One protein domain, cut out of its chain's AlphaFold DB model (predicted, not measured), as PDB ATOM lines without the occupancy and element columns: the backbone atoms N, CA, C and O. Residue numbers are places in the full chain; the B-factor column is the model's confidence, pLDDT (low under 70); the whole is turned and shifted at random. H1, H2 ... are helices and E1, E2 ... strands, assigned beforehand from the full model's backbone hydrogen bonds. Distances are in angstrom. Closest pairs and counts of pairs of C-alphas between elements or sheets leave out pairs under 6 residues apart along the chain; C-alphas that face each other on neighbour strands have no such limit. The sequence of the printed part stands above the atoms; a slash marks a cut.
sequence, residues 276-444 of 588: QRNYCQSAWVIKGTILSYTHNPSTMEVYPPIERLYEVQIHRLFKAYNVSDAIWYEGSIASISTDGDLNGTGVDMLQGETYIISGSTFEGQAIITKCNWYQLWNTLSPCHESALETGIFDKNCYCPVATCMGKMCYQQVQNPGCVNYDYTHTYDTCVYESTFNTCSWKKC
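AT A GLANCE: This is residues 276 to 444 of the 588 residues of the protein "Tissue inhibitor of metalloproteinase" of Pinctada fucata (UniProt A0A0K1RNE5). A small closed barrel of five strands, E1, E2, E3, E5 and E4, makes the larger lobe, and E1, E2 and E4 bend as they go round it. At the other end of the long axis is a smaller lobe with two short strand pairs, E7 with E8 and E9 with E10; the short helices H1 and H2 lie between the lobes, outside the barrel. The printed part has 169 residues, with named elements in the order H1 E1 E2 E3 E4 E5 E6 H2 H3 E7 E8 E9 E10; the barrel's sheet is mixed, E7 and E8 are parallel, E9 and E10 antiparallel, and the class is mixed, helices and strands. The whole is compact by its radius of gyration of the C-alphas, 17.5 A, yet elongated, spanning 56 by 36 by 29 A.

IN THESE COORDINATES: The barrel's sheet holds E1, residues 284 to 295, 22.3 A; E2, 307 to 320, 22.8 A; E3, 333 to 339, 19.8 A; E4, 354 to 362, 23.7 A; E5, 365 to 368; and E6, 374 to 376. C-alpha 284 is at (-21.285, 14.097, -25.122). H1 is residues 276 to 281, H2 382 to 389 and H3 392 to 395. E7 is residues 401 to 404, E8 418 to 421, E9 429 to 433 and E10 438 to 442, with C-alpha 442 at (-35.475, 10.177, -44.450).

HOW THE PARTS SIT: E1, E2 and E3 form a meander, each strand the antiparallel neighbour of the one before; with E4, antiparallel to E1, they form a Greek key. N 289 and O 313 of the hairpin E1 and E2 are 2.9 A apart, and N 310 and O 336 of the hairpin E2 and E3 2.8 A. E3 and E5 are parallel, with N 337 and O 366 at 2.8 A. E4 closes the ring, with N 367 and O 360 at 2.9 A to E5 and N 286 and O 357 at 2.9 A to E1. E6 is antiparallel to E4, with N 356 and O 375 at 2.9 A. H1 is on the barrel at a height over the sheet of 8.9 A, H2 at 11.4 A. H1 and H3 touch, their closest C-alphas, Gln 276 and Phe 393, 5.6 A apart. N 420 of E8 and O 402 of E7, parallel neighbours, are within hydrogen-bond range at 2.8 A; in the hairpin E9 and E10, N 442 and O 429 are 2.8 A apart. The closest C-alphas of E8 and E10, Cys 418 and Ser 440, are 6.1 A apart. Every O i to N i+4 pair is within hydrogen-bond range in H1 and H2; H3 is too short for such a pair.

THE WHOLE: The C-alphas farthest apart, Glu 301 and Thr 435, are 59.6 A apart. The printed part has no cut. Long links join E1 to E2, E2 to E3, E3 to E4 and E7 to E8. Mean pLDDT of the printed part is 88.5; residues 297, 299 to 305, 322 to 327, 342 to 343 and 410 to 415 are under 70.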
ATOM      1  N   GLN A 276     -26.757   8.109 -35.665       97.12
ATOM      2  CA  GLN A 276     -27.826   8.713 -34.855       97.12
ATOM      3  C   GLN A 276     -28.002   8.025 -33.495       97.12
ATOM      4  O   GLN A 276     -28.228   8.694 -32.493       97.12
ATOM      5  N   ARG A 277     -27.888   6.694 -33.435       96.50
ATOM      6  CA  ARG A 277     -28.013   5.949 -32.177       96.50
ATOM      7  C   ARG A 277     -26.843   6.260 -31.251       96.50
ATOM      8  O   ARG A 277     -27.081   6.628 -30.104       96.50
ATOM      9  N   ASN A 278     -25.623   6.222 -31.783       97.06
ATOM     10  CA  ASN A 278     -24.417   6.629 -31.066       97.06
ATOM     11  C   ASN A 278     -24.534   8.061 -30.528       97.06
ATOM     12  O   ASN A 278     -24.289   8.301 -29.346       97.06
ATOM     13  N   TYR A 279     -24.985   9.003 -31.362       97.62
ATOM     14  CA  TYR A 279     -25.244  10.382 -30.953       97.62
ATOM     15  C   TYR A 279     -26.224  10.433 -29.774       97.62
ATOM     16  O   TYR A 279     -25.961  11.084 -28.761       97.62
ATOM     17  N   CYS A 280     -27.349   9.726 -29.876       96.94
ATOM     18  CA  CYS A 280     -28.415   9.766 -28.881       96.94
ATOM     19  C   CYS A 280     -28.061   9.075 -27.562       96.94
ATOM     20  O   CYS A 280     -28.459   9.573 -26.508       96.94
ATOM     21  N   GLN A 281     -27.275   8.001 -27.592       95.75
ATOM     22  CA  GLN A 281     -26.860   7.267 -26.393       95.75
ATOM     23  C   GLN A 281     -25.649   7.882 -25.685       95.75
ATOM     24  O   GLN A 281     -25.488   7.697 -24.481       95.75
ATOM     25  N   SER A 282     -24.826   8.648 -26.399       95.94
ATOM     26  CA  SER A 282     -23.639   9.278 -25.815       95.94
ATOM     27  C   SER A 282     -23.999  10.393 -24.835       95.94
ATOM     28  O   SER A 282     -24.999  11.089 -25.007       95.94
ATOM     29  N   ALA A 283     -23.170  10.599 -23.811       94.38
ATOM     30  CA  ALA A 283     -23.301  11.718 -22.878       94.38
ATOM     31  C   ALA A 283     -22.845  13.041 -23.517       94.38
ATOM     32  O   ALA A 283     -23.416  14.101 -23.246       94.38
ATOM     33  N   TRP A 284     -21.848  12.964 -24.398       96.00
ATOM     34  CA  TRP A 284     -21.285  14.097 -25.122       96.00
ATOM     35  C   TRP A 284     -20.918  13.711 -26.560       96.00
ATOM     36  O   TRP A 284     -20.666  12.541 -26.857       96.00
ATOM     37  N   VAL A 285     -20.933  14.701 -27.456       97.56
ATOM     38  CA  VAL A 285     -20.564  14.572 -28.873       97.56
ATOM     39  C   VAL A 285     -19.869  15.857 -29.328       97.56
ATOM     40  O   VAL A 285     -20.449  16.943 -29.234       97.56
ATOM     41  N   ILE A 286     -18.641  15.739 -29.836       97.75
ATOM     42  CA  ILE A 286     -17.790  16.865 -30.248       97.75
ATOM     43  C   ILE A 286     -17.157  16.639 -31.622       97.75
ATOM     44  O   ILE A 286     -16.884  15.510 -32.016       97.75
ATOM     45  N   LYS A 287     -16.844  17.731 -32.319       98.44
ATOM     46  CA  LYS A 287     -15.801  17.758 -33.352       98.44
ATOM     47  C   LYS A 287     -14.532  18.293 -32.708       98.44
ATOM     48  O   LYS A 287     -14.561  19.411 -32.190       98.44
ATOM     49  N   GLY A 288     -13.430  17.554 -32.766       98.12
ATOM     50  CA  GLY A 288     -12.178  18.000 -32.163       98.12
ATOM     51  C   GLY A 288     -10.929  17.436 -32.823       98.12
ATOM     52  O   GLY A 288     -10.981  16.388 -33.463       98.12
ATOM     53  N   THR A 289      -9.819  18.158 -32.683       98.62
ATOM     54  CA  THR A 289      -8.495  17.729 -33.156       98.62
ATOM     55  C   THR A 289      -7.692  17.156 -32.002       98.62
ATOM     56  O   THR A 289      -7.629  17.761 -30.931       98.62
ATOM     57  N   ILE A 290      -7.060  16.007 -32.224       98.44
ATOM     58  CA  ILE A 290      -6.186  15.384 -31.229       98.44
ATOM     59  C   ILE A 290      -4.870  16.163 -31.167       98.44
ATOM     60  O   ILE A 290      -4.126  16.203 -32.144       98.44
ATOM     61  N   LEU A 291      -4.571  16.784 -30.030       98.00
ATOM     62  CA  LEU A 291      -3.341  17.555 -29.834       98.00
ATOM     63  C   LEU A 291      -2.174  16.670 -29.420       98.00
ATOM     64  O   LEU A 291      -1.069  16.838 -29.930       98.00
ATOM     65  N   SER A 292      -2.430  15.730 -28.516       96.81
ATOM     66  CA  SER A 292      -1.469  14.756 -28.002       96.81
ATOM     67  C   SER A 292      -2.206  13.632 -27.283       96.81
ATOM     68  O   SER A 292      -3.393  13.747 -26.970       96.81
ATOM     69  N   TYR A 293      -1.496  12.548 -26.992       93.88
ATOM     70  CA  TYR A 293      -1.954  11.531 -26.059       93.88
ATOM     71  C   TYR A 293      -0.839  11.185 -25.080       93.88
ATOM     72  O   TYR A 293       0.346  11.301 -25.392       93.88
ATOM     73  N   THR A 294      -1.228  10.779 -23.879       91.50
ATOM     74  CA  THR A 294      -0.322  10.300 -22.836       91.50
ATOM     75  C   THR A 294      -0.893   9.030 -22.229       91.50
ATOM     76  O   THR A 294      -2.101   8.798 -22.269       91.50
ATOM     77  N   HIS A 295      -0.039   8.182 -21.670       85.19
ATOM     78  CA  HIS A 295      -0.509   7.084 -20.831       85.19
ATOM     79  C   HIS A 295      -0.801   7.618 -19.435       85.19
ATOM     80  O   HIS A 295      -0.048   8.462 -18.941       85.19
ATOM     81  N   ASN A 296      -1.877   7.148 -18.798       77.12
ATOM     82  CA  ASN A 296      -2.182   7.598 -17.444       77.12
ATOM     83  C   ASN A 296      -1.019   7.191 -16.517       77.12
ATOM     84  O   ASN A 296      -0.767   5.987 -16.373       77.12
ATOM     85  N   PRO A 297      -0.330   8.152 -15.864       69.00
ATOM     86  CA  PRO A 297       0.820   7.872 -15.004       69.00
ATOM     87  C   PRO A 297       0.469   6.919 -13.857       69.00
ATOM     88  O   PRO A 297       1.302   6.113 -13.460       69.00
ATOM     89  N   SER A 298      -0.780   6.952 -13.384       71.12
ATOM     90  CA  SER A 298      -1.294   6.071 -12.324       71.12
ATOM     91  C   SER A 298      -1.359   4.603 -12.752       71.12
ATOM     92  O   SER A 298      -1.364   3.716 -11.910       71.12
ATOM     93  N   THR A 299      -1.412   4.346 -14.062       63.47
ATOM     94  CA  THR A 299      -1.450   2.996 -14.650       63.47
ATOM     95  C   THR A 299      -0.129   2.598 -15.302       63.47
ATOM     96  O   THR A 299      -0.017   1.499 -15.828       63.47
ATOM     97  N   MET A 300       0.876   3.480 -15.275       58.31
ATOM     98  CA  MET A 300       2.150   3.290 -15.972       58.31
ATOM     99  C   MET A 300       3.052   2.246 -15.294       58.31
ATOM    100  O   MET A 300       3.984   1.750 -15.920       58.31
ATOM    101  N   GLU A 301       2.772   1.898 -14.032       60.16
ATOM    102  CA  GLU A 301       3.438   0.799 -13.314       60.16
ATOM    103  C   GLU A 301       3.057  -0.584 -13.868       60.16
ATOM    104  O   GLU A 301       3.816  -1.541 -13.708       60.16
ATOM    105  N   VAL A 302       1.916  -0.693 -14.556       58.69
ATOM    106  CA  VAL A 302       1.501  -1.909 -15.259       58.69
ATOM    107  C   VAL A 302       1.873  -1.738 -16.728       58.69
ATOM    108  O   VAL A 302       1.404  -0.815 -17.386       58.69
ATOM    109  N   TYR A 303       2.758  -2.595 -17.241       59.97
ATOM    110  CA  TYR A 303       3.162  -2.579 -18.646       59.97
ATOM    111  C   TYR A 303       2.499  -3.733 -19.409       59.97
ATOM    112  O   TYR A 303       2.694  -4.887 -19.014       59.97
ATOM    113  N   PRO A 304       1.812  -3.472 -20.540       59.66
ATOM    114  CA  PRO A 304       1.443  -2.161 -21.085       59.66
ATOM    115  C   PRO A 304       0.463  -1.348 -20.209       59.66
ATOM    116  O   PRO A 304      -0.330  -1.935 -19.475       59.66
ATOM    117  N   PRO A 305       0.479  -0.007 -20.321       61.06
ATOM    118  CA  PRO A 305      -0.407   0.885 -19.571       61.06
ATOM    119  C   PRO A 305      -1.886   0.599 -19.845       61.06
ATOM    120  O   PRO A 305      -2.297   0.391 -20.989       61.06
ATOM    121  N   ILE A 306      -2.684   0.635 -18.777       77.12
ATOM    122  CA  ILE A 306      -4.104   0.249 -18.784       77.12
ATOM    123  C   ILE A 306      -4.990   1.359 -19.356       77.12
ATOM    124  O   ILE A 306      -6.087   1.074 -19.821       77.12
ATOM    125  N   GLU A 307      -4.529   2.612 -19.363       87.50
ATOM    126  CA  GLU A 307      -5.342   3.761 -19.770       87.50
ATOM    127  C   GLU A 307      -4.534   4.770 -20.602       87.50
ATOM    128  O   GLU A 307      -3.360   5.059 -20.325       87.50
ATOM    129  N   ARG A 308      -5.178   5.333 -21.627       90.62
ATOM    130  CA  ARG A 308      -4.660   6.404 -22.484       90.62
ATOM    131  C   ARG A 308      -5.534   7.648 -22.353       90.62
ATOM    132  O   ARG A 308      -6.757   7.573 -22.394       90.62
ATOM    133  N   LEU A 309      -4.891   8.800 -22.224       94.12
ATOM    134  CA  LEU A 309      -5.517  10.110 -22.093       94.12
ATOM    135  C   LEU A 309      -5.197  10.943 -23.334       94.12
ATOM    136  O   LEU A 309      -4.036  11.269 -23.582       94.12
ATOM    137  N   TYR A 310      -6.221  11.309 -24.093       96.75
ATOM    138  CA  TYR A 310      -6.117  12.215 -25.232       96.75
ATOM    139  C   TYR A 310      -6.383  13.652 -24.803       96.75
ATOM    140  O   TYR A 310      -7.384  13.928 -24.145       96.75
ATOM    141  N   GLU A 311      -5.530  14.578 -25.232       97.38
ATOM    142  CA  GLU A 311      -5.824  16.008 -25.197       97.38
ATOM    143  C   GLU A 311      -6.453  16.414 -26.527       97.38
ATOM    144  O   GLU A 311      -5.853  16.251 -27.591       97.38
ATOM    145  N   VAL A 312      -7.678  16.932 -26.474       97.88
ATOM    146  CA  VAL A 312      -8.487  17.211 -27.661       97.88
ATOM    147  C   VAL A 312      -8.906  18.671 -27.675       97.88
ATOM    148  O   VAL A 312      -9.583  19.134 -26.761       97.88
ATOM    149  N   GLN A 313      -8.547  19.390 -28.738       98.06
ATOM    150  CA  GLN A 313      -9.057  20.733 -28.992       98.06
ATOM    151  C   GLN A 313     -10.470  20.643 -29.567       98.06
ATOM    152  O   GLN A 313     -10.662  20.135 -30.672       98.06
ATOM    153  N   ILE A 314     -11.459  21.144 -28.832       97.62
ATOM    154  CA  ILE A 314     -12.863  21.123 -29.241       97.62
ATOM    155  C   ILE A 314     -13.104  22.248 -30.245       97.62
ATOM    156  O   ILE A 314     -13.017  23.422 -29.904       97.62
ATOM    157  N   HIS A 315     -13.480  21.905 -31.473       97.75
ATOM    158  CA  HIS A 315     -13.888  22.881 -32.490       97.75
ATOM    159  C   HIS A 315     -15.384  23.154 -32.450       97.75
ATOM    160  O   HIS A 315     -15.801  24.299 -32.597       97.75
ATOM    161  N   ARG A 316     -16.190  22.104 -32.257       97.56
ATOM    162  CA  ARG A 316     -17.651  22.194 -32.128       97.56
ATOM    163  C   ARG A 316     -18.159  21.254 -31.051       97.56
ATOM    164  O   ARG A 316     -17.703  20.114 -30.960       97.56
ATOM    165  N   LEU A 317     -19.138  21.722 -30.285       96.06
ATOM    166  CA  LEU A 317     -19.837  20.932 -29.277       96.06
ATOM    167  C   LEU A 317     -21.272  20.680 -29.742       96.06
ATOM    168  O   LEU A 317     -22.104  21.582 -29.703       96.06
ATOM    169  N   PHE A 318     -21.570  19.452 -30.165       96.75
ATOM    170  CA  PHE A 318     -22.915  19.101 -30.630       96.75
ATOM    171  C   PHE A 318     -23.831  18.668 -29.491       96.75
ATOM    172  O   PHE A 318     -25.037  18.881 -29.566       96.75
ATOM    173  N   LYS A 319     -23.276  18.020 -28.461       95.25
ATOM    174  CA  LYS A 319     -24.026  17.496 -27.316       95.25
ATOM    175  C   LYS A 319     -23.141  17.448 -26.075       95.25
ATOM    176  O   LYS A 319     -22.002  16.999 -26.160       95.25
ATOM    177  N   ALA A 320     -23.683  17.840 -24.926       91.31
ATOM    178  CA  ALA A 320     -23.101  17.584 -23.609       91.31
ATOM    179  C   ALA A 320     -24.201  17.576 -22.544       91.31
ATOM    180  O   ALA A 320     -24.943  18.546 -22.401       91.31
ATOM    181  N   TYR A 321     -24.290  16.487 -21.784       81.44
ATOM    182  CA  TYR A 321     -25.208  16.349 -20.656       81.44
ATOM    183  C   TYR A 321     -24.423  16.051 -19.376       81.44
ATOM    184  O   TYR A 321     -23.693  15.067 -19.318       81.44
ATOM    185  N   ASN A 322     -24.620  16.853 -18.323       67.88
ATOM    186  CA  ASN A 322     -24.087  16.629 -16.966       67.88
ATOM    187  C   ASN A 322     -22.559  16.512 -16.830       67.88
ATOM    188  O   ASN A 322     -22.074  16.177 -15.747       67.88
ATOM    189  N   VAL A 323     -21.790  16.798 -17.876       61.38
ATOM    190  CA  VAL A 323     -20.348  16.983 -17.734       61.38
ATOM    191  C   VAL A 323     -20.172  18.321 -17.036       61.38
ATOM    192  O   VAL A 323     -20.788  19.289 -17.460       61.38
ATOM    193  N   SER A 324     -19.429  18.381 -15.929       59.06
ATOM    194  CA  SER A 324     -19.253  19.623 -15.166       59.06
ATOM    195  C   SER A 324     -18.906  20.769 -16.123       59.06
ATOM    196  O   SER A 324     -17.817  20.769 -16.701       59.06
ATOM    197  N   ASP A 325     -19.850  21.700 -16.309       52.78
ATOM    198  CA  ASP A 325     -19.958  22.620 -17.459       52.78
ATOM    199  C   ASP A 325     -18.732  23.532 -17.687       52.78
ATOM    200  O   ASP A 325     -18.673  24.285 -18.654       52.78
ATOM    201  N   ALA A 326     -17.736  23.501 -16.802       55.97
ATOM    202  CA  ALA A 326     -16.571  24.375 -16.849       55.97
ATOM    203  C   ALA A 326     -15.546  24.027 -17.949       55.97
ATOM    204  O   ALA A 326     -14.729  24.884 -18.267       55.97
ATOM    205  N   ILE A 327     -15.555  22.808 -18.513       68.62
ATOM    206  CA  ILE A 327     -14.489  22.343 -19.433       68.62
ATOM    207  C   ILE A 327     -14.979  22.176 -20.881       68.62
ATOM    208  O   ILE A 327     -14.190  22.293 -21.815       68.62
ATOM    209  N   TRP A 328     -16.277  21.960 -21.100       86.06
ATOM    210  CA  TRP A 328     -16.815  21.584 -22.412       86.06
ATOM    211  C   TRP A 328     -17.437  22.787 -23.113       86.06
ATOM    212  O   TRP A 328     -18.619  23.075 -22.945       86.06
ATOM    213  N   TYR A 329     -16.633  23.496 -23.899       91.38
ATOM    214  CA  TYR A 329     -17.087  24.585 -24.758       91.38
ATOM    215  C   TYR A 329     -16.222  24.664 -26.018       91.38
ATOM    216  O   TYR A 329     -15.122  24.121 -26.076       91.38
ATOM    217  N   GLU A 330     -16.723  25.329 -27.055       95.19
ATOM    218  CA  GLU A 330     -15.980  25.475 -28.308       95.19
ATOM    219  C   GLU A 330     -14.695  26.288 -28.099       95.19
ATOM    220  O   GLU A 330     -14.706  27.361 -27.495       95.19
ATOM    221  N   GLY A 331     -13.580  25.768 -28.601       94.50
ATOM    222  CA  GLY A 331     -12.236  26.311 -28.427       94.50
ATOM    223  C   GLY A 331     -11.506  25.831 -27.168       94.50
ATOM    224  O   GLY A 331     -10.331  26.167 -27.013       94.50
ATOM    225  N   SER A 332     -12.146  25.066 -26.274       94.50
ATOM    226  CA  SER A 332     -11.473  24.493 -25.102       94.50
ATOM    227  C   SER A 332     -10.634  23.261 -25.461       94.50
ATOM    228  O   SER A 332     -10.776  22.675 -26.536       94.50
ATOM    229  N   ILE A 333      -9.749  22.868 -24.543       95.75
ATOM    230  CA  ILE A 333      -9.032  21.593 -24.602       95.75
ATOM    231  C   ILE A 333      -9.647  20.683 -23.542       95.75
ATOM    232  O   ILE A 333      -9.708  21.053 -22.367       95.75
ATOM    233  N   ALA A 334     -10.108  19.508 -23.956       94.12
ATOM    234  CA  ALA A 334     -10.652  18.487 -23.073       94.12
ATOM    235  C   ALA A 334      -9.722  17.275 -23.008       94.12
ATOM    236  O   ALA A 334      -9.069  16.927 -23.990       94.12
ATOM    237  N   SER A 335      -9.694  16.627 -21.844       94.69
ATOM    238  CA  SER A 335      -9.040  15.332 -21.668       94.69
ATOM    239  C   SER A 335     -10.072  14.217 -21.831       94.69
ATOM    240  O   SER A 335     -11.127  14.258 -21.191       94.69
ATOM    241  N   ILE A 336      -9.787  13.254 -22.707       95.50
ATOM    242  CA  ILE A 336     -10.645  12.101 -22.990       95.50
ATOM    243  C   ILE A 336      -9.862  10.829 -22.681       95.50
ATOM    244  O   ILE A 336      -8.820  10.576 -23.282       95.50
ATOM    245  N   SER A 337     -10.381  10.033 -21.754       94.81
ATOM    246  CA  SER A 337      -9.824   8.746 -21.355       94.81
ATOM    247  C   SER A 337     -10.321   7.619 -22.257       94.81
ATOM    248  O   SER A 337     -11.473   7.600 -22.693       94.81
ATOM    249  N   THR A 338      -9.447   6.666 -22.536       94.62
ATOM    250  CA  THR A 338      -9.785   5.385 -23.141       94.62
ATOM    251  C   THR A 338      -8.931   4.291 -22.522       94.62
ATOM    252  O   THR A 338      -7.851   4.553 -21.989       94.62
ATOM    253  N   ASP A 339      -9.390   3.053 -22.627       89.44
ATOM    254  CA  ASP A 339      -8.578   1.903 -22.259       89.44
ATOM    255  C   ASP A 339      -7.287   1.828 -23.094       89.44
ATOM    256  O   ASP A 339      -7.209   2.284 -24.236       89.44
ATOM    257  N   GLY A 340      -6.249   1.238 -22.518       80.50
ATOM    258  CA  GLY A 340      -4.991   0.944 -23.187       80.50
ATOM    259  C   GLY A 340      -5.077  -0.279 -24.098       80.50
ATOM    260  O   GLY A 340      -6.115  -0.932 -24.235       80.50
ATOM    261  N   ASP A 341      -3.940  -0.615 -24.706       71.00
ATOM    262  CA  ASP A 341      -3.814  -1.703 -25.685       71.00
ATOM    263  C   ASP A 341      -4.224  -3.072 -25.132       71.00
ATOM    264  O   ASP A 341      -4.747  -3.910 -25.866       71.00
ATOM    265  N   LEU A 342      -4.019  -3.287 -23.829       64.06
ATOM    266  CA  LEU A 342      -4.276  -4.567 -23.181       64.06
ATOM    267  C   LEU A 342      -5.751  -4.938 -23.157       64.06
ATOM    268  O   LEU A 342      -6.081  -6.057 -23.516       64.06
ATOM    269  N   ASN A 343      -6.642  -4.019 -22.781       66.31
ATOM    270  CA  ASN A 343      -8.053  -4.350 -22.553       66.31
ATOM    271  C   ASN A 343      -8.828  -4.584 -23.861       66.31
ATOM    272  O   ASN A 343      -9.982  -5.006 -23.840       66.31
ATOM    273  N   GLY A 344      -8.217  -4.313 -25.021       74.94
ATOM    274  CA  GLY A 344      -8.820  -4.544 -26.335       74.94
ATOM    275  C   GLY A 344      -9.971  -3.592 -26.686       74.94
ATOM    276  O   GLY A 344     -10.454  -3.633 -27.817       74.94
ATOM    277  N   THR A 345     -10.371  -2.712 -25.768       85.38
ATOM    278  CA  THR A 345     -11.480  -1.745 -25.852       85.38
ATOM    279  C   THR A 345     -11.027  -0.310 -26.129       85.38
ATOM    280  O   THR A 345     -11.872   0.544 -26.414       85.38
ATOM    281  N   GLY A 346      -9.716  -0.061 -26.083       90.19
ATOM    282  CA  GLY A 346      -9.092   1.239 -26.309       90.19
ATOM    283  C   GLY A 346      -9.240   1.760 -27.732       90.19
ATOM    284  O   GLY A 346      -9.200   0.987 -28.685       90.19
ATOM    285  N   VAL A 347      -9.402   3.071 -27.898       93.62
ATOM    286  CA  VAL A 347      -9.431   3.694 -29.232       93.62
ATOM    287  C   VAL A 347      -8.067   4.248 -29.620       93.62
ATOM    288  O   VAL A 347      -7.368   4.858 -28.806       93.62
ATOM    289  N   ASP A 348      -7.726   4.103 -30.897       93.25
ATOM    290  CA  ASP A 348      -6.511   4.661 -31.485       93.25
ATOM    291  C   ASP A 348      -6.889   5.845 -32.377       93.25
ATOM    292  O   ASP A 348      -7.515   5.682 -33.428       93.25
ATOM    293  N   MET A 349      -6.539   7.052 -31.931       95.94
ATOM    294  CA  MET A 349      -6.759   8.292 -32.674       95.94
ATOM    295  C   MET A 349      -5.415   8.950 -32.972       95.94
ATOM    296  O   MET A 349      -4.539   9.029 -32.111       95.94
ATOM    297  N   LEU A 350      -5.245   9.421 -34.204       96.56
ATOM    298  CA  LEU A 350      -3.988   9.997 -34.662       96.56
ATOM    299  C   LEU A 350      -3.862  11.447 -34.197       96.56
ATOM    300  O   LEU A 350      -4.796  12.241 -34.310       96.56
ATOM    301  N   GLN A 351      -2.678  11.795 -33.702       97.81
ATOM    302  CA  GLN A 351      -2.334  13.168 -33.358       97.81
ATOM    303  C   GLN A 351      -2.379  14.062 -34.609       97.81
ATOM    304  O   GLN A 351      -1.888  13.681 -35.668       97.81
ATOM    305  N   GLY A 352      -2.953  15.258 -34.481       97.31
ATOM    306  CA  GLY A 352      -3.138  16.228 -35.562       97.31
ATOM    307  C   GLY A 352      -4.408  16.022 -36.391       97.31
ATOM    308  O   GLY A 352      -4.836  16.946 -37.081       97.31
ATOM    309  N   GLU A 353      -5.056  14.861 -36.287       98.50
ATOM    310  CA  GLU A 353      -6.273  14.563 -37.034       98.50
ATOM    311  C   GLU A 353      -7.533  15.060 -36.316       98.50
ATOM    312  O   GLU A 353      -7.598  15.152 -35.085       98.50
ATOM    313  N   THR A 354      -8.552  15.398 -37.109       98.62
ATOM    314  CA  THR A 354      -9.838  15.899 -36.608       98.62
ATOM    315  C   THR A 354     -10.900  14.823 -36.703       98.62
ATOM    316  O   THR A 354     -11.157  14.287 -37.780       98.62
ATOM    317  N   TYR A 355     -11.573  14.566 -35.590       98.75
ATOM    318  CA  TYR A 355     -12.575  13.520 -35.465       98.75
ATOM    319  C   TYR A 355     -13.929  14.101 -35.054       98.75
ATOM    320  O   TYR A 355     -14.003  15.107 -34.345       98.75
ATOM    321  N   ILE A 356     -15.004  13.431 -35.468       98.44
ATOM    322  CA  ILE A 356     -16.226  13.386 -34.662       98.44
ATOM    323  C   ILE A 356     -15.986  12.366 -33.556       98.44
ATOM    324  O   ILE A 356     -15.506  11.268 -33.827       98.44
ATOM    325  N   ILE A 357     -16.272  12.742 -32.317       98.12
ATOM    326  CA  ILE A 357     -16.036  11.904 -31.148       98.12
ATOM    327  C   ILE A 357     -17.283  11.945 -30.282       98.12
ATOM    328  O   ILE A 357     -17.773  13.017 -29.921       98.12
ATOM    329  N   SER A 358     -17.787  10.769 -29.946       97.56
ATOM    330  CA  SER A 358     -18.868  10.583 -28.990       97.56
ATOM    331  C   SER A 358     -18.402   9.678 -27.858       97.56
ATOM    332  O   SER A 358     -17.512   8.849 -28.047       97.56
ATOM    333  N   GLY A 359     -18.979   9.841 -26.674       95.69
ATOM    334  CA  GLY A 359     -18.575   9.031 -25.536       95.69
ATOM    335  C   GLY A 359     -19.480   9.172 -24.329       95.69
ATOM    336  O   GLY A 359     -20.524   9.831 -24.353       95.69
ATOM    337  N   SER A 360     -19.068   8.506 -23.258       93.81
ATOM    338  CA  SER A 360     -19.773   8.492 -21.981       93.81
ATOM    339  C   SER A 360     -19.042   9.342 -20.950       93.81
ATOM    340  O   SER A 360     -17.898   9.756 -21.143       93.81
ATOM    341  N   THR A 361     -19.714   9.625 -19.839       91.56
ATOM    342  CA  THR A 361     -19.090  10.265 -18.683       91.56
ATOM    343  C   THR A 361     -19.165   9.309 -17.507       91.56
ATOM    344  O   THR A 361     -20.260   8.905 -17.115       91.56
ATOM    345  N   PHE A 362     -18.016   8.968 -16.939       88.38
ATOM    346  CA  PHE A 362     -17.912   8.128 -15.753       88.38
ATOM    347  C   PHE A 362     -17.133   8.901 -14.693       88.38
ATOM    348  O   PHE A 362     -16.074   9.444 -14.980       88.38
ATOM    349  N   GLU A 363     -17.714   9.055 -13.502       87.56
ATOM    350  CA  GLU A 363     -17.118   9.829 -12.396       87.56
ATOM    351  C   GLU A 363     -16.657  11.255 -12.778       87.56
ATOM    352  O   GLU A 363     -15.724  11.815 -12.212       87.56
ATOM    353  N   GLY A 364     -17.345  11.879 -13.742       85.12
ATOM    354  CA  GLY A 364     -17.018  13.219 -14.243       85.12
ATOM    355  C   GLY A 364     -15.907  13.256 -15.298       85.12
ATOM    356  O   GLY A 364     -15.652  14.322 -15.855       85.12
ATOM    357  N   GLN A 365     -15.294  12.117 -15.620       88.94
ATOM    358  CA  GLN A 365     -14.309  11.978 -16.687       88.94
ATOM    359  C   GLN A 365     -14.990  11.581 -17.996       88.94
ATOM    360  O   GLN A 365     -15.934  10.786 -18.008       88.94
ATOM    361  N   ALA A 366     -14.531  12.149 -19.110       93.50
ATOM    362  CA  ALA A 366     -14.974  11.728 -20.432       93.50
ATOM    363  C   ALA A 366     -14.247  10.446 -20.824       93.50
ATOM    364  O   ALA A 366     -13.022  10.432 -20.873       93.50
ATOM    365  N   ILE A 367     -15.016   9.397 -21.108       93.94
ATOM    366  CA  ILE A 367     -14.497   8.090 -21.498       93.94
ATOM    367  C   ILE A 367     -15.007   7.734 -22.888       93.94
ATOM    368  O   ILE A 367     -16.185   7.938 -23.208       93.94
ATOM    369  N   ILE A 368     -14.115   7.173 -23.695       95.69
ATOM    370  CA  ILE A 368     -14.409   6.605 -25.003       95.69
ATOM    371  C   ILE A 368     -13.900   5.165 -25.102       95.69
ATOM    372  O   ILE A 368     -12.848   4.810 -24.574       95.69
ATOM    373  N   THR A 369     -14.651   4.338 -25.820       94.56
ATOM    374  CA  THR A 369     -14.342   2.936 -26.122       94.56
ATOM    375  C   THR A 369     -14.495   2.679 -27.621       94.56
ATOM    376  O   THR A 369     -15.136   3.464 -28.325       94.56
ATOM    377  N   LYS A 370     -14.003   1.537 -28.111       93.94
ATOM    378  CA  LYS A 370     -14.211   1.089 -29.505       93.94
ATOM    379  C   LYS A 370     -15.681   0.987 -29.932       93.94
ATOM    380  O   LYS A 370     -15.949   0.961 -31.128       93.94
ATOM    381  N   CYS A 371     -16.622   0.907 -28.988       94.12
ATOM    382  CA  CYS A 371     -18.050   0.829 -29.304       94.12
ATOM    383  C   CYS A 371     -18.684   2.201 -29.542       94.12
ATOM    384  O   CYS A 371     -19.799   2.271 -30.054       94.12
ATOM    385  N   ASN A 372     -18.015   3.284 -29.148       96.25
ATOM    386  CA  ASN A 372     -18.516   4.626 -29.388       96.25
ATOM    387  C   ASN A 372     -18.264   5.050 -30.837       96.25
ATOM    388  O   ASN A 372     -17.391   4.523 -31.525       96.25
ATOM    389  N   TRP A 373     -19.007   6.050 -31.304       97.12
ATOM    390  CA  TRP A 373     -18.755   6.629 -32.616       97.12
ATOM    391  C   TRP A 373     -17.576   7.593 -32.544       97.12
ATOM    392  O   TRP A 373     -17.683   8.675 -31.957       97.12
ATOM    393  N   TYR A 374     -16.471   7.183 -33.159       97.38
ATOM    394  CA  TYR A 374     -15.341   8.031 -33.498       97.38
ATOM    395  C   TYR A 374     -14.985   7.813 -34.968       97.38
ATOM    396  O   TYR A 374     -14.905   6.681 -35.443       97.38
ATOM    397  N   GLN A 375     -14.836   8.896 -35.720       97.31
ATOM    398  CA  GLN A 375     -14.555   8.829 -37.152       97.31
ATOM    399  C   GLN A 375     -13.830  10.098 -37.592       97.31
ATOM    400  O   GLN A 375     -14.118  11.182 -37.085       97.31
ATOM    401  N   LEU A 376     -12.896   9.976 -38.539       98.25
ATOM    402  CA  LEU A 376     -12.243  11.134 -39.147       98.25
ATOM    403  C   LEU A 376     -13.297  12.052 -39.774       98.25
ATOM    404  O   LEU A 376     -14.118  11.600 -40.577       98.25
ATOM    405  N   TRP A 377     -13.263  13.339 -39.429       98.12
ATOM    406  CA  TRP A 377     -14.280  14.310 -39.839       98.12
ATOM    407  C   TRP A 377     -14.426  14.388 -41.362       98.12
ATOM    408  O   TRP A 377     -15.535  14.400 -41.878       98.12
ATOM    409  N   ASN A 378     -13.309  14.371 -42.091       96.81
ATOM    410  CA  ASN A 378     -13.280  14.427 -43.557       96.81
ATOM    411  C   ASN A 378     -13.829  13.164 -44.251       96.81
ATOM    412  O   ASN A 378     -14.044  13.188 -45.458       96.81
ATOM    413  N   THR A 379     -14.047  12.071 -43.512       96.88
ATOM    414  CA  THR A 379     -14.653  10.833 -44.030       96.88
ATOM    415  C   THR A 379     -16.143  10.725 -43.723       96.88
ATOM    416  O   THR A 379     -16.781   9.747 -44.118       96.88
ATOM    417  N   LEU A 380     -16.711  11.698 -43.002       96.00
ATOM    418  CA  LEU A 380     -18.144  11.737 -42.762       96.00
ATOM    419  C   LEU A 380     -18.899  11.932 -44.071       96.00
ATOM    420  O   LEU A 380     -18.475  12.665 -44.962       96.00
ATOM    421  N   SER A 381     -20.061  11.289 -44.171       94.75
ATOM    422  CA  SER A 381     -20.970  11.600 -45.263       94.75
ATOM    423  C   SER A 381     -21.462  13.048 -45.102       94.75
ATOM    424  O   SER A 381     -21.731  13.474 -43.971       94.75
ATOM    425  N   PRO A 382     -21.674  13.790 -46.204       93.81
ATOM    426  CA  PRO A 382     -22.263  15.130 -46.143       93.81
ATOM    427  C   PRO A 382     -23.609  15.155 -45.401       93.81
ATOM    428  O   PRO A 382     -23.970  16.140 -44.765       93.81
ATOM    429  N   CYS A 383     -24.341  14.036 -45.443       92.06
ATOM    430  CA  CYS A 383     -25.570  13.844 -44.687       92.06
ATOM    431  C   CYS A 383     -25.347  13.862 -43.172       92.06
ATOM    432  O   CYS A 383     -26.041  14.580 -42.459       92.06
ATOM    433  N   HIS A 384     -24.387  13.082 -42.665       95.38
ATOM    434  CA  HIS A 384     -24.100  13.030 -41.232       95.38
ATOM    435  C   HIS A 384     -23.540  14.355 -40.729       95.38
ATOM    436  O   HIS A 384     -23.925  14.800 -39.651       95.38
ATOM    437  N   GLU A 385     -22.676  14.995 -41.518       96.00
ATOM    438  CA  GLU A 385     -22.172  16.337 -41.226       96.00
ATOM    439  C   GLU A 385     -23.331  17.339 -41.115       96.00
ATOM    440  O   GLU A 385     -23.506  17.960 -40.066       96.00
ATOM    441  N   SER A 386     -24.212  17.405 -42.120       94.69
ATOM    442  CA  SER A 386     -25.393  18.276 -42.081       94.69
ATOM    443  C   SER A 386     -26.333  17.941 -40.917       94.69
ATOM    444  O   SER A 386     -26.840  18.842 -40.247       94.69
ATOM    445  N   ALA A 387     -26.552  16.658 -40.614       95.62
ATOM    446  CA  ALA A 387     -27.409  16.230 -39.511       95.62
ATOM    447  C   ALA A 387     -26.852  16.626 -38.133       95.62
ATOM    448  O   ALA A 387     -27.633  16.964 -37.236       95.62
ATOM    449  N   LEU A 388     -25.524  16.616 -37.971       96.88
ATOM    450  CA  LEU A 388     -24.836  17.137 -36.790       96.88
ATOM    451  C   LEU A 388     -24.987  18.661 -36.695       96.88
ATOM    452  O   LEU A 388     -25.406  19.167 -35.656       96.88
ATOM    453  N   GLU A 389     -24.705  19.389 -37.778       95.94
ATOM    454  CA  GLU A 389     -24.718  20.859 -37.799       95.94
ATOM    455  C   GLU A 389     -26.120  21.460 -37.631       95.94
ATOM    456  O   GLU A 389     -26.304  22.457 -36.933       95.94
ATOM    457  N   THR A 390     -27.138  20.840 -38.226       95.81
ATOM    458  CA  THR A 390     -28.540  21.288 -38.132       95.81
ATOM    459  C   THR A 390     -29.253  20.791 -36.864       95.81
ATOM    460  O   THR A 390     -30.399  21.185 -36.576       95.81
ATOM    461  N   GLY A 391     -28.595  19.913 -36.099       96.25
ATOM    462  CA  GLY A 391     -29.137  19.281 -34.899       96.25
ATOM    463  C   GLY A 391     -30.267  18.287 -35.184       96.25
ATOM    464  O   GLY A 391     -31.133  18.093 -34.331       96.25
ATOM    465  N   ILE A 392     -30.314  17.684 -36.380       96.06
ATOM    466  CA  ILE A 392     -31.312  16.657 -36.726       96.06
ATOM    467  C   ILE A 392     -31.189  15.458 -35.787       96.06
ATOM    468  O   ILE A 392     -32.217  14.964 -35.324       96.06
ATOM    469  N   PHE A 393     -29.969  15.015 -35.467       97.12
ATOM    470  CA  PHE A 393     -29.787  13.898 -34.537       97.12
ATOM    471  C   PHE A 393     -30.355  14.208 -33.150       97.12
ATOM    472  O   PHE A 393     -31.153  13.422 -32.651       97.12
ATOM    473  N   ASP A 394     -30.035  15.371 -32.577       96.31
ATOM    474  CA  ASP A 394     -30.531  15.781 -31.257       96.31
ATOM    475  C   ASP A 394     -32.058  15.851 -31.208       96.31
ATOM    476  O   ASP A 394     -32.705  15.227 -30.363       96.31
ATOM    477  N   LYS A 395     -32.651  16.534 -32.194       96.12
ATOM    478  CA  LYS A 395     -34.104  16.707 -32.285       96.12
ATOM    479  C   LYS A 395     -34.837  15.381 -32.422       96.12
ATOM    480  O   LYS A 395     -35.973  15.311 -31.978       96.12
ATOM    481  N   ASN A 396     -34.221  14.356 -33.015       96.38
ATOM    482  CA  ASN A 396     -34.855  13.071 -33.318       96.38
ATOM    483  C   ASN A 396     -34.376  11.913 -32.432       96.38
ATOM    484  O   ASN A 396     -34.610  10.753 -32.763       96.38
ATOM    485  N   CYS A 397     -33.769  12.184 -31.274       96.00
ATOM    486  CA  CYS A 397     -33.373  11.114 -30.350       96.00
ATOM    487  C   CYS A 397     -34.535  10.333 -29.727       96.00
ATOM    488  O   CYS A 397     -34.330   9.244 -29.195       96.00
ATOM    489  N   TYR A 398     -35.758  10.848 -29.816       94.06
ATOM    490  CA  TYR A 398     -36.962  10.113 -29.430       94.06
ATOM    491  C   TYR A 398     -37.373   9.045 -30.457       94.06
ATOM    492  O   TYR A 398     -38.242   8.231 -30.155       94.06
ATOM    493  N   CYS A 399     -36.756   9.036 -31.643       95.38
ATOM    494  CA  CYS A 399     -36.860   7.958 -32.612       95.38
ATOM    495  C   CYS A 399     -35.712   6.959 -32.410       95.38
ATOM    496  O   CYS A 399     -34.614   7.178 -32.933       95.38
ATOM    497  N   PRO A 400     -35.921   5.857 -31.667       93.06
ATOM    498  CA  PRO A 400     -34.896   4.842 -31.508       93.06
ATOM    499  C   PRO A 400     -34.561   4.218 -32.863       93.06
ATOM    500  O   PRO A 400     -35.446   3.819 -33.625       93.06
ATOM    501  N   VAL A 401     -33.265   4.105 -33.139       93.56
ATOM    502  CA  VAL A 401     -32.748   3.338 -34.271       93.56
ATOM    503  C   VAL A 401     -32.322   1.968 -33.759       93.56
ATOM    504  O   VAL A 401     -31.482   1.860 -32.864       93.56
ATOM    505  N   ALA A 402     -32.898   0.908 -34.312       90.75
ATOM    506  CA  ALA A 402     -32.489  -0.460 -34.031       90.75
ATOM    507  C   ALA A 402     -31.684  -1.005 -35.211       90.75
ATOM    508  O   ALA A 402     -32.198  -1.081 -36.325       90.75
ATOM    509  N   THR A 403     -30.433  -1.395 -34.974       89.19
ATOM    510  CA  THR A 403     -29.685  -2.211 -35.935       89.19
ATOM    511  C   THR A 403     -30.198  -3.638 -35.840       89.19
ATOM    512  O   THR A 403     -30.322  -4.167 -34.735       89.19
ATOM    513  N   CYS A 404     -30.493  -4.265 -36.975       86.12
ATOM    514  CA  CYS A 404     -30.867  -5.667 -36.987       86.12
ATOM    515  C   CYS A 404     -30.178  -6.421 -38.126       86.12
ATOM    516  O   CYS A 404     -30.168  -5.964 -39.268       86.12
ATOM    517  N   MET A 405     -29.604  -7.575 -37.780       84.69
ATOM    518  CA  MET A 405     -28.906  -8.472 -38.697       84.69
ATOM    519  C   MET A 405     -29.729  -9.736 -38.940       84.69
ATOM    520  O   MET A 405     -30.153 -10.408 -37.996       84.69
ATOM    521  N   GLY A 406     -29.884 -10.108 -40.210       82.88
ATOM    522  CA  GLY A 406     -30.447 -11.399 -40.600       82.88
ATOM    523  C   GLY A 406     -31.976 -11.451 -40.708       82.88
ATOM    524  O   GLY A 406     -32.701 -10.465 -40.622       82.88
ATOM    525  N   LYS A 407     -32.501 -12.658 -40.954       73.38
ATOM    526  CA  LYS A 407     -33.883 -12.847 -41.438       73.38
ATOM    527  C   LYS A 407     -34.985 -12.607 -40.393       73.38
ATOM    528  O   LYS A 407     -36.147 -12.493 -40.771       73.38
ATOM    529  N   MET A 408     -34.652 -12.517 -39.102       71.62
ATOM    530  CA  MET A 408     -35.635 -12.436 -38.001       71.62
ATOM    531  C   MET A 408     -35.942 -10.997 -37.539       71.62
ATOM    532  O   MET A 408     -36.533 -10.790 -36.482       71.62
ATOM    533  N   CYS A 409     -35.582  -9.986 -38.332       74.00
ATOM    534  CA  CYS A 409     -35.670  -8.575 -37.948       74.00
ATOM    535  C   CYS A 409     -37.076  -7.954 -37.945       74.00
ATOM    536  O   CYS A 409     -37.262  -6.857 -37.423       74.00
ATOM    537  N   TYR A 410     -38.080  -8.649 -38.479       63.97
ATOM    538  CA  TYR A 410     -39.423  -8.104 -38.716       63.97
ATOM    539  C   TYR A 410     -40.262  -7.823 -37.452       63.97
ATOM    540  O   TYR A 410     -41.357  -7.282 -37.573       63.97
ATOM    541  N   GLN A 411     -39.792  -8.173 -36.248       64.88
ATOM    542  CA  GLN A 411     -40.605  -8.097 -35.019       64.88
ATOM    543  C   GLN A 411     -40.029  -7.210 -33.901       64.88
ATOM    544  O   GLN A 411     -40.618  -7.129 -32.827       64.88
ATOM    545  N   GLN A 412     -38.879  -6.561 -34.107       61.47
ATOM    546  CA  GLN A 412     -38.062  -6.078 -32.983       61.47
ATOM    547  C   GLN A 412     -38.291  -4.618 -32.559       61.47
ATOM    548  O   GLN A 412     -37.872  -4.254 -31.463       61.47
ATOM    549  N   VAL A 413     -38.958  -3.773 -33.352       60.38
ATOM    550  CA  VAL A 413     -39.118  -2.355 -32.979       60.38
ATOM    551  C   VAL A 413     -40.546  -2.052 -32.559       60.38
ATOM    552  O   VAL A 413     -41.478  -2.082 -33.361       60.38
ATOM    553  N   GLN A 414     -40.708  -1.744 -31.271       62.19
ATOM    554  CA  GLN A 414     -41.921  -1.123 -30.758       62.19
ATOM    555  C   GLN A 414     -42.029   0.279 -31.362       62.19
ATOM    556  O   GLN A 414     -41.126   1.100 -31.231       62.19
ATOM    557  N   ASN A 415     -43.129   0.526 -32.067       66.31
ATOM    558  CA  ASN A 415     -43.457   1.815 -32.665       66.31
ATOM    559  C   ASN A 415     -43.559   2.885 -31.547       66.31
ATOM    560  O   ASN A 415     -44.245   2.613 -30.553       66.31
ATOM    561  N   PRO A 416     -42.942   4.079 -31.675       77.31
ATOM    562  CA  PRO A 416     -42.210   4.610 -32.834       77.31
ATOM    563  C   PRO A 416     -40.692   4.351 -32.811       77.31
ATOM    564  O   PRO A 416     -40.055   4.470 -31.772       77.31
ATOM    565  N   GLY A 417     -40.110   4.028 -33.974       89.50
ATOM    566  CA  GLY A 417     -38.667   3.840 -34.188       89.50
ATOM    567  C   GLY A 417     -38.340   3.426 -35.629       89.50
ATOM    568  O   GLY A 417     -39.250   3.086 -36.384       89.50
ATOM    569  N   CYS A 418     -37.060   3.439 -36.012       92.69
ATOM    570  CA  CYS A 418     -36.607   2.956 -37.324       92.69
ATOM    571  C   CYS A 418     -35.722   1.714 -37.191       92.69
ATOM    572  O   CYS A 418     -34.899   1.613 -36.280       92.69
ATOM    573  N   VAL A 419     -35.858   0.781 -38.135       91.31
ATOM    574  CA  VAL A 419     -35.022  -0.427 -38.205       91.31
ATOM    575  C   VAL A 419     -33.997  -0.266 -39.320       91.31
ATOM    576  O   VAL A 419     -34.372  -0.007 -40.463       91.31
ATOM    577  N   ASN A 420     -32.715  -0.412 -38.998       90.00
ATOM    578  CA  ASN A 420     -31.634  -0.478 -39.974       90.00
ATOM    579  C   ASN A 420     -31.345  -1.954 -40.282       90.00
ATOM    580  O   ASN A 420     -30.621  -2.616 -39.532       90.00
ATOM    581  N   TYR A 421     -31.977  -2.474 -41.335       86.94
ATOM    582  CA  TYR A 421     -31.818  -3.857 -41.787       86.94
ATOM    583  C   TYR A 421     -30.514  -3.999 -42.558       86.94
ATOM    584  O   TYR A 421     -30.336  -3.294 -43.545       86.94
ATOM    585  N   ASP A 422     -29.622  -4.894 -42.130       83.25
ATOM    586  CA  ASP A 422     -28.374  -5.208 -42.844       83.25
ATOM    587  C   ASP A 422     -27.595  -3.949 -43.303       83.25
ATOM    588  O   ASP A 422     -26.983  -3.923 -44.369       83.25
ATOM    589  N   TYR A 423     -27.642  -2.878 -42.499       85.56
ATOM    590  CA  TYR A 423     -26.980  -1.593 -42.762       85.56
ATOM    591  C   TYR A 423     -27.419  -0.856 -44.040       85.56
ATOM    592  O   TYR A 423     -26.703   0.018 -44.533       85.56
ATOM    593  N   THR A 424     -28.611  -1.133 -44.570       85.88
ATOM    594  CA  THR A 424     -29.129  -0.458 -45.775       85.88
ATOM    595  C   THR A 424     -29.311   1.049 -45.597       85.88
ATOM    596  O   THR A 424     -29.198   1.799 -46.564       85.88
ATOM    597  N   HIS A 425     -29.525   1.503 -44.361       86.12
ATOM    598  CA  HIS A 425     -29.725   2.904 -43.998       86.12
ATOM    599  C   HIS A 425     -28.481   3.496 -43.325       86.12
ATOM    600  O   HIS A 425     -28.580   4.187 -42.319       86.12
ATOM    601  N   THR A 426     -27.282   3.200 -43.843       87.31
ATOM    602  CA  THR A 426     -26.014   3.697 -43.264       87.31
ATOM    603  C   THR A 426     -25.877   5.221 -43.325       87.31
ATOM    604  O   THR A 426     -25.196   5.790 -42.479       87.31
ATOM    605  N   TYR A 427     -26.506   5.872 -44.309       91.06
ATOM    606  CA  TYR A 427     -26.413   7.319 -44.543       91.06
ATOM    607  C   TYR A 427     -27.738   8.054 -44.352       91.06
ATOM    608  O   TYR A 427     -27.820   9.228 -44.690       91.06
ATOM    609  N   ASP A 428     -28.784   7.377 -43.890       94.00
ATOM    610  CA  ASP A 428     -30.100   7.992 -43.737       94.00
ATOM    611  C   ASP A 428     -30.279   8.506 -42.305       94.00
ATOM    612  O   ASP A 428     -29.531   8.174 -41.389       94.00
ATOM    613  N   THR A 429     -31.303   9.327 -42.087       95.25
ATOM    614  CA  THR A 429     -31.653   9.801 -40.741       95.25
ATOM    615  C   THR A 429     -33.049   9.324 -40.374       95.25
ATOM    616  O   THR A 429     -33.961   9.333 -41.198       95.25
ATOM    617  N   CYS A 430     -33.231   8.861 -39.143       95.88
ATOM    618  CA  CYS A 430     -34.531   8.442 -38.640       95.88
ATOM    619  C   CYS A 430     -35.232   9.656 -38.028       95.88
ATOM    620  O   CYS A 430     -34.773  10.198 -37.022       95.88
ATOM    621  N   VAL A 431     -36.326  10.103 -38.639       95.75
ATOM    622  CA  VAL A 431     -36.957  11.385 -38.309       95.75
ATOM    623  C   VAL A 431     -38.407  11.199 -37.881       95.75
ATOM    624  O   VAL A 431     -39.151  10.390 -38.432       95.75
ATOM    625  N   TYR A 432     -38.786  12.013 -36.902       94.62
ATOM    626  CA  TYR A 432     -40.139  12.385 -36.516       94.62
ATOM    627  C   TYR A 432     -41.066  12.859 -37.613       94.62
ATOM    628  O   TYR A 432     -40.965  14.023 -37.992       94.62
ATOM    629  N   GLU A 433     -42.045  12.059 -38.025       93.25
ATOM    630  CA  GLU A 433     -43.125  12.530 -38.874       93.25
ATOM    631  C   GLU A 433     -44.411  12.746 -38.064       93.25
ATOM    632  O   GLU A 433     -45.167  11.822 -37.754       93.25
ATOM    633  N   SER A 434     -44.673  14.010 -37.714       90.00
ATOM    634  CA  SER A 434     -45.815  14.403 -36.876       90.00
ATOM    635  C   SER A 434     -47.173  14.115 -37.515       90.00
ATOM    636  O   SER A 434     -48.138  13.882 -36.793       90.00
ATOM    637  N   THR A 435     -47.255  14.095 -38.848       89.94
ATOM    638  CA  THR A 435     -48.490  13.795 -39.587       89.94
ATOM    639  C   THR A 435     -48.963  12.364 -39.370       89.94
ATOM    640  O   THR A 435     -50.166  12.123 -39.320       89.94
ATOM    641  N   PHE A 436     -48.030  11.423 -39.216       87.62
ATOM    642  CA  PHE A 436     -48.334  10.004 -39.026       87.62
ATOM    643  C   PHE A 436     -48.076   9.527 -37.596       87.62
ATOM    644  O   PHE A 436     -48.459   8.409 -37.260       87.62
ATOM    645  N   ASN A 437     -47.482  10.372 -36.743       89.62
ATOM    646  CA  ASN A 437     -47.054  10.012 -35.389       89.62
ATOM    647  C   ASN A 437     -46.134   8.772 -35.405       89.62
ATOM    648  O   ASN A 437     -46.234   7.882 -34.558       89.62
ATOM    649  N   THR A 438     -45.255   8.700 -36.407       93.44
ATOM    650  CA  THR A 438     -44.311   7.600 -36.621       93.44
ATOM    651  C   THR A 438     -42.927   8.141 -36.951       93.44
ATOM    652  O   THR A 438     -42.768   9.265 -37.425       93.44
ATOM    653  N   CYS A 439     -41.908   7.328 -36.683       95.00
ATOM    654  CA  CYS A 439     -40.552   7.591 -37.144       95.00
ATOM    655  C   CYS A 439     -40.341   6.904 -38.491       95.00
ATOM    656  O   CYS A 439     -40.715   5.741 -38.656       95.00
ATOM    657  N   SER A 440     -39.743   7.610 -39.444       94.31
ATOM    658  CA  SER A 440     -39.429   7.067 -40.763       94.31
ATOM    659  C   SER A 440     -38.016   7.451 -41.185       94.31
ATOM    660  O   SER A 440     -37.485   8.493 -40.792       94.31
ATOM    661  N   TRP A 441     -37.379   6.582 -41.970       94.25
ATOM    662  CA  TRP A 441     -36.106   6.909 -42.601       94.25
ATOM    663  C   TRP A 441     -36.324   8.019 -43.624       94.25
ATOM    664  O   TRP A 441     -37.122   7.881 -44.554       94.25
ATOM    665  N   LYS A 442     -35.594   9.118 -43.460       94.19
ATOM    666  CA  LYS A 442     -35.475  10.177 -44.450       94.19
ATOM    667  C   LYS A 442     -34.093  10.069 -45.066       94.19
ATOM    668  O   LYS A 442     -33.075  10.179 -44.374       94.19
ATOM    669  N   LYS A 443     -34.081   9.840 -46.378       91.06
ATOM    670  CA  LYS A 443     -32.860   9.944 -47.165       91.06
ATOM    671  C   LYS A 443     -32.375  11.375 -47.089       91.06
ATOM    672  O   LYS A 443     -33.173  12.307 -47.195       91.06
ATOM    673  N   CYS A 444     -31.073  11.536 -46.945       81.62
ATOM    674  CA  CYS A 444     -30.467  12.817 -47.228       81.62
ATOM    675  C   CYS A 444     -30.546  13.048 -48.731       81.62
ATOM    676  O   CYS A 444     -29.700  12.588 -49.495       81.62
TER     677      CYS A 444